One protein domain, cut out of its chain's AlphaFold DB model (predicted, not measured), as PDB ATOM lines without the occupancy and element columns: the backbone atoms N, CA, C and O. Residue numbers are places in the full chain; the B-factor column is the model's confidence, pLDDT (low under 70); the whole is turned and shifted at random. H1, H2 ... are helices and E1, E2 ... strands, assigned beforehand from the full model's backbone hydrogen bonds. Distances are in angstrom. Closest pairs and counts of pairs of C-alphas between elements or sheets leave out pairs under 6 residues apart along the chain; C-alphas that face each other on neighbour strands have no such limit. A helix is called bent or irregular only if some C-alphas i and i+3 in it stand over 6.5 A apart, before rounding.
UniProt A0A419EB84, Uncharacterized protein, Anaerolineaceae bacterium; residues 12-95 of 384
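This is residues 12 to 95 of the 384 residues of an uncharacterized protein of Anaerolineaceae bacterium (UniProt A0A419EB84). A long helix, H2, runs through the middle of the model; H1 crosses it steeply over its earlier part, and a two-strand hairpin, E1 and E2, lies near its last part at one end of the elongated outline. Past H2 the printed part folds back through the short helix H3, and its last stretch, with no named element, pairs residues 93 to 94 with residues 72 to 73. The printed part has 84 residues, with two named strands and then three named helices in the order E1, E2, H1, H2, H3; the sheet's order is E1, E2, antiparallel, and the class is mixed, helices and strands. The whole is compact, with a radius of gyration of the C-alphas of 12.7 A, and its C-alphas span 41 by 27 by 20 A, only just elongated.

E1 is residues 12 to 18, 18.6 A from first to last C-alpha, and begins with C-alpha 12 at (293.499, 345.691, 169.643). E2 is residues 21 to 27, 19.6 A long. H1 is residues 30 to 43, 20.1 A long. H2 is residues 48 to 66, 27.5 A long; it is irregular, with C-alphas 49 and 52 standing 7.3 A apart, and ends with C-alpha 66 at (296.458, 346.405, 181.189). H3 is residues 77 to 80, 4.9 A long, and ends with C-alpha 80 at (291.610, 329.916, 188.913).

E1 and E2 form a hairpin, antiparallel at 154 degrees between their directions, with N 15 and O 23 within hydrogen-bond range at 2.9 A and N 13 and O 25 at 2.8 A. The closest C-alphas of E2 and H2 are those of Ala 25 and Ala 66, 6.6 A apart. E1 and H1 are apart. H1 and H2 touch, closest at the C-alphas of Ala 37 and Leu 55, 5.1 A apart, with a steep tilt of 61 degrees, opposite ways. H3 touches H2 at its residues 54 to 61 alone; the closest C-alphas are those of Ala 54 and Tyr 78, 6.1 A apart. H3 only just touches H1, at residues 40 to 41 alone, with 3 pairs of C-alphas within 8 A; the closest are those of Leu 40 and Tyr 78, 5.7 A apart. H3 is apart from E1 and E2. In H1 every O i to N i+4 pair is within hydrogen-bond range, in H2 13 of 15 are, and H3 is too short for such a pair.

The C-alphas of Glu 20 and Gly 45 are the two farthest apart, at 40.8 A. The printed part has no cut. The links from E1 to E2, E2 to H1 and H1 to H2 are tight, and that from H2 to H3 is short. Residues 81 to 95 hold no named element. The mean pLDDT of the printed part is 88.8, and residues 26 and 28 are under 70.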
ATOM      1  N   PRO A  12     293.959 344.534 168.888       73.31
ATOM      2  CA  PRO A  12     293.499 345.691 169.643       73.31
ATOM      3  C   PRO A  12     292.468 345.245 170.684       73.31
ATOM      4  O   PRO A  12     291.536 344.499 170.378       73.31
ATOM      5  N   VAL A  13     292.633 345.705 171.919       71.81
ATOM      6  CA  VAL A  13     291.698 345.458 173.016       71.81
ATOM      7  C   VAL A  13     291.208 346.799 173.532       71.81
ATOM      8  O   VAL A  13     291.960 347.571 174.126       71.81
ATOM      9  N   THR A  14     289.920 347.053 173.329       79.19
ATOM     10  CA  THR A  14     289.248 348.252 173.828       79.19
ATOM     11  C   THR A  14     288.511 347.919 175.116       79.19
ATOM     12  O   THR A  14     287.514 347.193 175.111       79.19
ATOM     13  N   ILE A  15     288.985 348.469 176.233       75.50
ATOM     14  CA  ILE A  15     288.420 348.236 177.562       75.50
ATOM     15  C   ILE A  15     287.605 349.463 177.956       75.50
ATOM     16  O   ILE A  15     288.158 350.520 178.258       75.50
ATOM     17  N   ARG A  16     286.278 349.320 177.976       77.94
ATOM     18  CA  ARG A  16     285.373 350.340 178.519       77.94
ATOM     19  C   ARG A  16     285.085 350.015 179.978       77.94
ATOM     20  O   ARG A  16     284.520 348.962 180.259       77.94
ATOM     21  N   TYR A  17     285.483 350.896 180.894       70.25
ATOM     22  CA  TYR A  17     285.312 350.673 182.340       70.25
ATOM     23  C   TYR A  17     284.449 351.735 183.042       70.25
ATOM     24  O   TYR A  17     284.193 351.631 184.237       70.25
ATOM     25  N   SER A  18     283.986 352.743 182.305       72.94
ATOM     26  CA  SER A  18     282.887 353.657 182.658       72.94
ATOM     27  C   SER A  18     282.398 354.330 181.372       72.94
ATOM     28  O   SER A  18     283.058 354.188 180.340       72.94
ATOM     29  N   ASP A  19     281.289 355.067 181.428       77.25
ATOM     30  CA  ASP A  19     280.688 355.710 180.246       77.25
ATOM     31  C   ASP A  19     281.658 356.636 179.487       77.25
ATOM     32  O   ASP A  19     281.522 356.812 178.280       77.25
ATOM     33  N   GLU A  20     282.677 357.169 180.168       77.12
ATOM     34  CA  GLU A  20     283.617 358.142 179.598       77.12
ATOM     35  C   GLU A  20     285.050 357.621 179.445       77.12
ATOM     36  O   GLU A  20     285.860 358.258 178.774       77.12
ATOM     37  N   ASN A  21     285.392 356.471 180.037       72.31
ATOM     38  CA  ASN A  21     286.776 356.004 180.050       72.31
ATOM     39  C   ASN A  21     286.980 354.736 179.223       72.31
ATOM     40  O   ASN A  21     286.469 353.655 179.542       72.31
ATOM     41  N   VAL A  22     287.804 354.893 178.189       80.69
ATOM     42  CA  VAL A  22     288.251 353.838 177.284       80.69
ATOM     43  C   VAL A  22     289.760 353.693 177.430       80.69
ATOM     44  O   VAL A  22     290.493 354.666 177.281       80.69
ATOM     45  N   LEU A  23     290.224 352.483 177.733       76.81
ATOM     46  CA  LEU A  23     291.633 352.132 177.605       76.81
ATOM     47  C   LEU A  23     291.811 351.328 176.321       76.81
ATOM     48  O   LEU A  23     291.204 350.268 176.163       76.81
ATOM     49  N   GLU A  24     292.652 351.832 175.427       79.75
ATOM     50  CA  GLU A  24     293.139 351.072 174.282       79.75
ATOM     51  C   GLU A  24     294.428 350.365 174.692       79.75
ATOM     52  O   GLU A  24     295.428 350.987 175.051       79.75
ATOM     53  N   ALA A  25     294.380 349.043 174.675       74.19
ATOM     54  CA  ALA A  25     295.524 348.174 174.862       74.19
ATOM     55  C   ALA A  25     295.654 347.273 173.633       74.19
ATOM     56  O   ALA A  25     294.810 347.279 172.737       74.19
ATOM     57  N   GLY A  26     296.694 346.450 173.587       69.88
ATOM     58  CA  GLY A  26     296.646 345.327 172.670       69.88
ATOM     59  C   GLY A  26     297.651 344.244 172.971       69.88
ATOM     60  O   GLY A  26     298.622 344.436 173.703       69.88
ATOM     61  N   ILE A  27     297.355 343.079 172.415       72.75
ATOM     62  CA  ILE A  27     298.103 341.848 172.634       72.75
ATOM     63  C   ILE A  27     299.135 341.742 171.522       72.75
ATOM     64  O   ILE A  27     298.774 341.572 170.360       72.75
ATOM     65  N   LEU A  28     300.408 341.863 171.900       67.62
ATOM     66  CA  LEU A  28     301.556 341.960 170.990       67.62
ATOM     67  C   LEU A  28     301.944 340.626 170.316       67.62
ATOM     68  O   LEU A  28     302.844 340.616 169.485       67.62
ATOM     69  N   ASP A  29     301.288 339.511 170.669       82.75
ATOM     70  CA  ASP A  29     301.494 338.203 170.033       82.75
ATOM     71  C   ASP A  29     300.243 337.300 170.168       82.75
ATOM     72  O   ASP A  29     300.055 336.615 171.182       82.75
ATOM     73  N   PRO A  30     299.356 337.272 169.156       82.69
ATOM     74  CA  PRO A  30     298.160 336.424 169.155       82.69
ATOM     75  C   PRO A  30     298.465 334.921 169.225       82.69
ATOM     76  O   PRO A  30     297.663 334.141 169.744       82.69
ATOM     77  N   SER A  31     299.616 334.499 168.691       87.31
ATOM     78  CA  SER A  31     300.013 333.090 168.661       87.31
ATOM     79  C   SER A  31     300.374 332.591 170.058       87.31
ATOM     80  O   SER A  31     299.982 331.491 170.452       87.31
ATOM     81  N   LEU A  32     301.027 333.448 170.844       88.06
ATOM     82  CA  LEU A  32     301.368 333.188 172.231       88.06
ATOM     83  C   LEU A  32     300.113 333.005 173.091       88.06
ATOM     84  O   LEU A  32     300.028 332.039 173.847       88.06
ATOM     85  N   LEU A  33     299.105 333.865 172.913       88.62
ATOM     86  CA  LEU A  33     297.837 333.758 173.638       88.62
ATOM     87  C   LEU A  33     297.068 332.480 173.274       88.62
ATOM     88  O   LEU A  33     296.502 331.819 174.141       88.62
ATOM     89  N   ARG A  34     297.086 332.091 171.993       91.75
ATOM     90  CA  ARG A  34     296.508 330.820 171.533       91.75
ATOM     91  C   ARG A  34     297.196 329.618 172.179       91.75
ATOM     92  O   ARG A  34     296.515 328.696 172.621       91.75
ATOM     93  N   ASN A  35     298.525 329.626 172.240       93.25
ATOM     94  CA  ASN A  35     299.286 328.556 172.883       93.25
ATOM     95  C   ASN A  35     299.009 328.501 174.390       93.25
ATOM     96  O   ASN A  35     298.814 327.411 174.925       93.25
ATOM     97  N   ALA A  36     298.917 329.659 175.051       93.12
ATOM     98  CA  ALA A  36     298.525 329.748 176.453       93.12
ATOM     99  C   ALA A  36     297.120 329.168 176.676       93.12
ATOM    100  O   ALA A  36     296.954 328.308 177.532       93.12
ATOM    101  N   ALA A  37     296.127 329.530 175.854       95.25
ATOM    102  CA  ALA A  37     294.760 329.005 175.963       95.25
ATOM    103  C   ALA A  37     294.709 327.472 175.848       95.25
ATOM    104  O   ALA A  37     294.036 326.807 176.636       95.25
ATOM    105  N   LEU A  38     295.458 326.898 174.899       96.00
ATOM    106  CA  LEU A  38     295.588 325.443 174.764       96.00
ATOM    107  C   LEU A  38     296.250 324.810 175.995       96.00
ATOM    108  O   LEU A  38     295.812 323.751 176.442       96.00
ATOM    109  N   ALA A  39     297.275 325.453 176.560       95.00
ATOM    110  CA  ALA A  39     297.922 324.984 177.783       95.00
ATOM    111  C   ALA A  39     296.947 324.971 178.974       95.00
ATOM    112  O   ALA A  39     296.885 323.963 179.675       95.00
ATOM    113  N   LEU A  40     296.122 326.013 179.151       94.38
ATOM    114  CA  LEU A  40     295.115 326.058 180.222       94.38
ATOM    115  C   LEU A  40     294.119 324.900 180.128       94.38
ATOM    116  O   LEU A  40     293.805 324.276 181.139       94.38
ATOM    117  N   ILE A  41     293.640 324.601 178.917       96.19
ATOM    118  CA  ILE A  41     292.710 323.492 178.661       96.19
ATOM    119  C   ILE A  41     293.348 322.160 179.029       96.19
ATOM    120  O   ILE A  41     292.736 321.364 179.741       96.19
ATOM    121  N   ASN A  42     294.583 321.939 178.579       94.88
ATOM    122  CA  ASN A  42     295.312 320.709 178.855       94.88
ATOM    123  C   ASN A  42     295.572 320.527 180.356       94.88
ATOM    124  O   ASN A  42     295.385 319.426 180.869       94.88
ATOM    125  N   ASN A  43     295.950 321.595 181.065       93.75
ATOM    126  CA  ASN A  43     296.265 321.548 182.495       93.75
ATOM    127  C   ASN A  43     295.068 321.124 183.353       93.75
ATOM    128  O   ASN A  43     295.249 320.398 184.327       93.75
ATOM    129  N   ILE A  44     293.855 321.536 182.976       94.12
ATOM    130  CA  ILE A  44     292.630 321.182 183.711       94.12
ATOM    131  C   ILE A  44     291.908 319.956 183.124       94.12
ATOM    132  O   ILE A  44     290.828 319.588 183.587       94.12
ATOM    133  N   GLY A  45     292.467 319.333 182.080       94.19
ATOM    134  CA  GLY A  45     291.861 318.188 181.394       94.19
ATOM    135  C   GLY A  45     290.537 318.507 180.688       94.19
ATOM    136  O   GLY A  45     289.669 317.638 180.592       94.19
ATOM    137  N   ALA A  46     290.348 319.745 180.225       94.06
ATOM    138  CA  ALA A  46     289.152 320.158 179.495       94.06
ATOM    139  C   ALA A  46     289.172 319.687 178.027       94.06
ATOM    140  O   ALA A  46     290.218 319.377 177.458       94.06
ATOM    141  N   HIS A  47     287.994 319.636 177.395       95.44
ATOM    142  CA  HIS A  47     287.872 319.256 175.986       95.44
ATOM    143  C   HIS A  47     288.428 320.365 175.066       95.44
ATOM    144  O   HIS A  47     288.218 321.543 175.366       95.44
ATOM    145  N   PRO A  48     289.076 320.041 173.926       94.06
ATOM    146  CA  PRO A  48     289.593 321.044 172.986       94.06
ATOM    147  C   PRO A  48     288.547 322.032 172.453       94.06
ATOM    148  O   PRO A  48     288.892 323.167 172.128       94.06
ATOM    149  N   ASP A  49     287.273 321.636 172.405       95.75
ATOM    150  CA  ASP A  49     286.167 322.518 171.996       95.75
ATOM    151  C   ASP A  49     285.980 323.717 172.937       95.75
ATOM    152  O   ASP A  49     285.373 324.711 172.550       95.75
ATOM    153  N   ASN A  50     286.559 323.665 174.138       95.56
ATOM    154  CA  ASN A  50     286.546 324.771 175.087       95.56
ATOM    155  C   ASN A  50     287.600 325.849 174.770       95.56
ATOM    156  O   ASN A  50     287.747 326.814 175.523       95.56
ATOM    157  N   PHE A  51     288.351 325.702 173.671       95.62
ATOM    158  CA  PHE A  51     289.339 326.682 173.210       95.62
ATOM    159  C   PHE A  51     288.817 328.126 173.163       95.62
ATOM    160  O   PHE A  51     289.511 329.001 173.686       95.62
ATOM    161  N   PRO A  52     287.619 328.413 172.614       95.62
ATOM    162  CA  PRO A  52     287.091 329.773 172.592       95.62
ATOM    163  C   PRO A  52     286.889 330.366 173.993       95.62
ATOM    164  O   PRO A  52     287.203 331.538 174.198       95.62
ATOM    165  N   ASP A  53     286.434 329.563 174.960       95.50
ATOM    166  CA  ASP A  53     286.189 330.014 176.335       95.50
ATOM    167  C   ASP A  53     287.502 330.326 177.058       95.50
ATOM    168  O   ASP A  53     287.660 331.407 177.626       95.50
ATOM    169  N   ALA A  54     288.483 329.418 176.977       95.50
ATOM    170  CA  ALA A  54     289.800 329.623 177.580       95.50
ATOM    171  C   ALA A  54     290.526 330.836 176.973       95.50
ATOM    172  O   ALA A  54     291.168 331.606 177.690       95.50
ATOM    173  N   LEU A  55     290.399 331.034 175.656       94.12
ATOM    174  CA  LEU A  55     290.938 332.208 174.978       94.12
ATOM    175  C   LEU A  55     290.251 333.493 175.457       94.12
ATOM    176  O   LEU A  55     290.935 334.476 175.739       94.12
ATOM    177  N   ASN A  56     288.922 333.494 175.577       93.25
ATOM    178  CA  ASN A  56     288.173 334.648 176.065       93.25
ATOM    179  C   ASN A  56     288.554 335.014 177.509       93.25
ATOM    180  O   ASN A  56     288.747 336.189 177.817       93.25
ATOM    181  N   ASP A  57     288.747 334.025 178.378       95.19
ATOM    182  CA  ASP A  57     289.178 334.265 179.755       95.19
ATOM    183  C   ASP A  57     290.595 334.848 179.838       95.19
ATOM    184  O   ASP A  57     290.851 335.751 180.638       95.19
ATOM    185  N   LEU A  58     291.509 334.413 178.966       93.19
ATOM    186  CA  LEU A  58     292.830 335.029 178.846       93.19
ATOM    187  C   LEU A  58     292.766 336.473 178.333       93.19
ATOM    188  O   LEU A  58     293.515 337.319 178.817       93.19
ATOM    189  N   LEU A  59     291.856 336.788 177.404       90.44
ATOM    190  CA  LEU A  59     291.624 338.173 176.973       90.44
ATOM    191  C   LEU A  59     291.148 339.049 178.140       90.44
ATOM    192  O   LEU A  59     291.610 340.181 178.286       90.44
ATOM    193  N   VAL A  60     290.265 338.526 178.997       91.25
ATOM    194  CA  VAL A  60     289.816 339.217 180.217       91.25
ATOM    195  C   VAL A  60     290.975 339.425 181.196       91.25
ATOM    196  O   VAL A  60     291.120 340.522 181.738       91.25
ATOM    197  N   ALA A  61     291.819 338.413 181.401       92.19
ATOM    198  CA  ALA A  61     293.008 338.506 182.248       92.19
ATOM    199  C   ALA A  61     293.991 339.576 181.731       92.19
ATOM    200  O   ALA A  61     294.422 340.454 182.480       92.19
ATOM    201  N   GLU A  62     294.280 339.584 180.431       87.31
ATOM    202  CA  GLU A  62     295.139 340.596 179.810       87.31
ATOM    203  C   GLU A  62     294.547 342.007 179.909       87.31
ATOM    204  O   GLU A  62     295.254 342.958 180.254       87.31
ATOM    205  N   ALA A  63     293.237 342.154 179.700       85.75
ATOM    206  CA  ALA A  63     292.548 343.424 179.895       85.75
ATOM    207  C   ALA A  63     292.637 343.914 181.356       85.75
ATOM    208  O   ALA A  63     292.893 345.094 181.625       85.75
ATOM    209  N   HIS A  64     292.476 343.006 182.317       89.50
ATOM    210  CA  HIS A  64     292.642 343.303 183.738       89.50
ATOM    211  C   HIS A  64     294.061 343.798 184.048       89.50
ATOM    212  O   HIS A  64     294.233 344.841 184.681       89.50
ATOM    213  N   ARG A  65     295.076 343.099 183.528       87.69
ATOM    214  CA  ARG A  65     296.486 343.474 183.670       87.69
ATOM    215  C   ARG A  65     296.771 344.856 183.083       87.69
ATOM    216  O   ARG A  65     297.409 345.678 183.734       87.69
ATOM    217  N   ALA A  66     296.262 345.132 181.882       84.12
ATOM    218  CA  ALA A  66     296.458 346.405 181.189       84.12
ATOM    219  C   ALA A  66     295.849 347.602 181.941       84.12
ATOM    220  O   ALA A  66     296.332 348.724 181.815       84.12
ATOM    221  N   THR A  67     294.810 347.371 182.748       83.25
ATOM    222  CA  THR A  67     294.169 348.409 183.571       83.25
ATOM    223  C   THR A  67     294.783 348.562 184.967       83.25
ATOM    224  O   THR A  67     294.246 349.328 185.769       83.25
ATOM    225  N   TYR A  68     295.898 347.876 185.257       85.19
ATOM    226  CA  TYR A  68     296.619 347.925 186.538       85.19
ATOM    227  C   TYR A  68     295.706 347.705 187.752       85.19
ATOM    228  O   TYR A  68     295.769 348.429 188.746       85.19
ATOM    229  N   ARG A  69     294.795 346.736 187.645       87.38
ATOM    230  CA  ARG A  69     293.918 346.331 188.746       87.38
ATOM    231  C   ARG A  69     294.595 345.226 189.560       87.38
ATOM    232  O   ARG A  69     295.328 344.414 189.009       87.38
ATOM    233  N   ASP A  70     294.351 345.220 190.870       88.56
ATOM    234  CA  ASP A  70     295.065 344.338 191.808       88.56
ATOM    235  C   ASP A  70     294.426 342.950 191.994       88.56
ATOM    236  O   ASP A  70     295.069 342.045 192.533       88.56
ATOM    237  N   LEU A  71     293.144 342.796 191.638       93.19
ATOM    238  CA  LEU A  71     292.349 341.608 191.955       93.19
ATOM    239  C   LEU A  71     291.294 341.316 190.881       93.19
ATOM    240  O   LEU A  71     290.294 342.036 190.770       93.19
ATOM    241  N   LEU A  72     291.471 340.226 190.132       95.88
ATOM    242  CA  LEU A  72     290.485 339.738 189.170       95.88
ATOM    243  C   LEU A  72     289.502 338.775 189.846       95.88
ATOM    244  O   LEU A  72     289.808 337.611 190.095       95.88
ATOM    245  N   VAL A  73     288.287 339.248 190.125       96.75
ATOM    246  CA  VAL A  73     287.219 338.392 190.663       96.75
ATOM    247  C   VAL A  73     286.552 337.640 189.518       96.75
ATOM    248  O   VAL A  73     285.955 338.253 188.635       96.75
ATOM    249  N   THR A  74     286.647 336.313 189.522       96.94
ATOM    250  CA  THR A  74     286.144 335.473 188.430       96.94
ATOM    251  C   THR A  74     285.658 334.117 188.938       96.94
ATOM    252  O   THR A  74     285.997 333.689 190.039       96.94
ATOM    253  N   SER A  75     284.834 333.439 188.139       96.88
ATOM    254  CA  SER A  75     284.457 332.031 188.323       96.88
ATOM    255  C   SER A  75     285.079 331.112 187.265       96.88
ATOM    256  O   SER A  75     284.718 329.937 187.184       96.88
ATOM    257  N   SER A  76     285.976 331.643 186.427       97.00
ATOM    258  CA  SER A  76     286.669 330.877 185.392       97.00
ATOM    259  C   SER A  76     287.624 329.859 186.007       97.00
ATOM    260  O   SER A  76     288.615 330.220 186.643       97.00
ATOM    261  N   LYS A  77     287.371 328.574 185.751       96.44
ATOM    262  CA  LYS A  77     288.294 327.504 186.144       96.44
ATOM    263  C   LYS A  77     289.632 327.596 185.413       96.44
ATOM    264  O   LYS A  77     290.656 327.330 186.029       96.44
ATOM    265  N   TYR A  78     289.642 328.046 184.153       96.81
ATOM    266  CA  TYR A  78     290.879 328.207 183.383       96.81
ATOM    267  C   TYR A  78     291.843 329.171 184.072       96.81
ATOM    268  O   TYR A  78     293.030 328.873 184.157       96.81
ATOM    269  N   LEU A  79     291.337 330.282 184.620       96.75
ATOM    270  CA  LEU A  79     292.167 331.240 185.351       96.75
ATOM    271  C   LEU A  79     292.482 330.771 186.777       96.75
ATOM    272  O   LEU A  79     293.607 330.909 187.250       96.75
ATOM    273  N   LEU A  80     291.497 330.209 187.480       96.12
ATOM    274  CA  LEU A  80     291.610 329.916 188.913       96.12
ATOM    275  C   LEU A  80     292.388 328.640 189.229       96.12
ATOM    276  O   LEU A  80     292.914 328.550 190.334       96.12
ATOM    277  N   GLU A  81     292.460 327.679 188.309       95.12
ATOM    278  CA  GLU A  81     293.256 326.450 188.462       95.12
ATOM    279  C   GLU A  81     294.680 326.606 187.897       95.12
ATOM    280  O   GLU A  81     295.544 325.779 188.168       95.12
ATOM    281  N   ASN A  82     294.954 327.703 187.179       94.81
ATOM    282  CA  ASN A  82     296.263 328.025 186.603       94.81
ATOM    283  C   ASN A  82     296.814 329.359 187.141       94.81
ATOM    284  O   ASN A  82     297.432 330.125 186.402       94.81
ATOM    285  N   ARG A  83     296.587 329.668 188.427       92.81
ATOM    286  CA  ARG A  83     296.967 330.973 189.017       92.81
ATOM    287  C   ARG A  83     298.458 331.278 188.911       92.81
ATOM    288  O   ARG A  83     298.821 332.444 188.855       92.81
ATOM    289  N   ASP A  84     299.298 330.249 188.875       89.62
ATOM    290  CA  ASP A  84     300.755 330.384 188.804       89.62
ATOM    291  C   ASP A  84     301.286 330.543 187.368       89.62
ATOM    292  O   ASP A  84     302.475 330.811 187.173       89.62
ATOM    293  N   ASP A  85     300.423 330.410 186.354       90.69
ATOM    294  CA  ASP A  85     300.802 330.603 184.957       90.69
ATOM    295  C   ASP A  85     301.280 332.044 184.708       90.69
ATOM    296  O   ASP A  85     300.760 333.016 185.260       90.69
ATOM    297  N   THR A  86     302.285 332.207 183.847       86.56
ATOM    298  CA  THR A  86     302.914 333.506 183.582       86.56
ATOM    299  C   THR A  86     301.968 334.571 183.024       86.56
ATOM    300  O   THR A  86     302.205 335.751 183.294       86.56
ATOM    301  N   PHE A  87     300.921 334.185 182.286       87.12
ATOM    302  CA  PHE A  87     299.904 335.106 181.758       87.12
ATOM    303  C   PHE A  87     298.875 335.496 182.818       87.12
ATOM    304  O   PHE A  87     298.287 336.573 182.759       87.12
ATOM    305  N   ILE A  88     298.676 334.636 183.814       92.44
ATOM    306  CA  ILE A  88     297.571 334.749 184.764       92.44
ATOM    307  C   ILE A  88     298.028 335.353 186.090       92.44
ATOM    308  O   ILE A  88     297.323 336.195 186.647       92.44
ATOM    309  N   LYS A  89     299.209 334.982 186.592       88.94
ATOM    310  CA  LYS A  89     299.644 335.279 187.967       88.94
ATOM    311  C   LYS A  89     299.609 336.753 188.353       88.94
ATOM    312  O   LYS A  89     299.319 337.089 189.495       88.94
ATOM    313  N   TYR A  90     299.845 337.652 187.398       88.19
ATOM    314  CA  TYR A  90     299.833 339.098 187.638       88.19
ATOM    315  C   TYR A  90     298.430 339.716 187.669       88.19
ATOM    316  O   TYR A  90     298.296 340.891 187.989       88.19
ATOM    317  N   THR A  91     297.393 338.944 187.341       92.06
ATOM    318  CA  THR A  91     295.984 339.361 187.441       92.06
ATOM    319  C   THR A  91     295.349 338.970 188.769       92.06
ATOM    320  O   THR A  91     294.237 339.394 189.072       92.06
ATOM    321  N   ASN A  92     296.070 338.170 189.564       92.56
ATOM    322  CA  ASN A  92     295.683 337.751 190.904       92.56
ATOM    323  C   ASN A  92     294.232 337.216 190.946       92.56
ATOM    324  O   ASN A  92     293.385 337.760 191.665       92.56
ATOM    325  N   PRO A  93     293.895 336.206 190.113       96.25
ATOM    326  CA  PRO A  93     292.521 335.752 189.987       96.25
ATOM    327  C   PRO A  93     292.053 335.089 191.282       96.25
ATOM    328  O   PRO A  93     292.758 334.272 191.879       96.25
ATOM    329  N   CYS A  94     290.832 335.407 191.696       95.94
ATOM    330  CA  CYS A  94     290.235 334.842 192.897       95.94
ATOM    331  C   CYS A  94     288.746 334.538 192.709       95.94
ATOM    332  O   CYS A  94     288.039 335.190 191.934       95.94
ATOM    333  N   TRP A  95     288.269 333.539 193.449       96.38
ATOM    334  CA  TRP A  95     286.850 333.235 193.569       96.38
ATOM    335  C   TRP A  95     286.117 334.410 194.234       96.38
ATOM    336  O   TRP A  95     286.693 335.075 195.100       96.38
TER     337      TRP A  95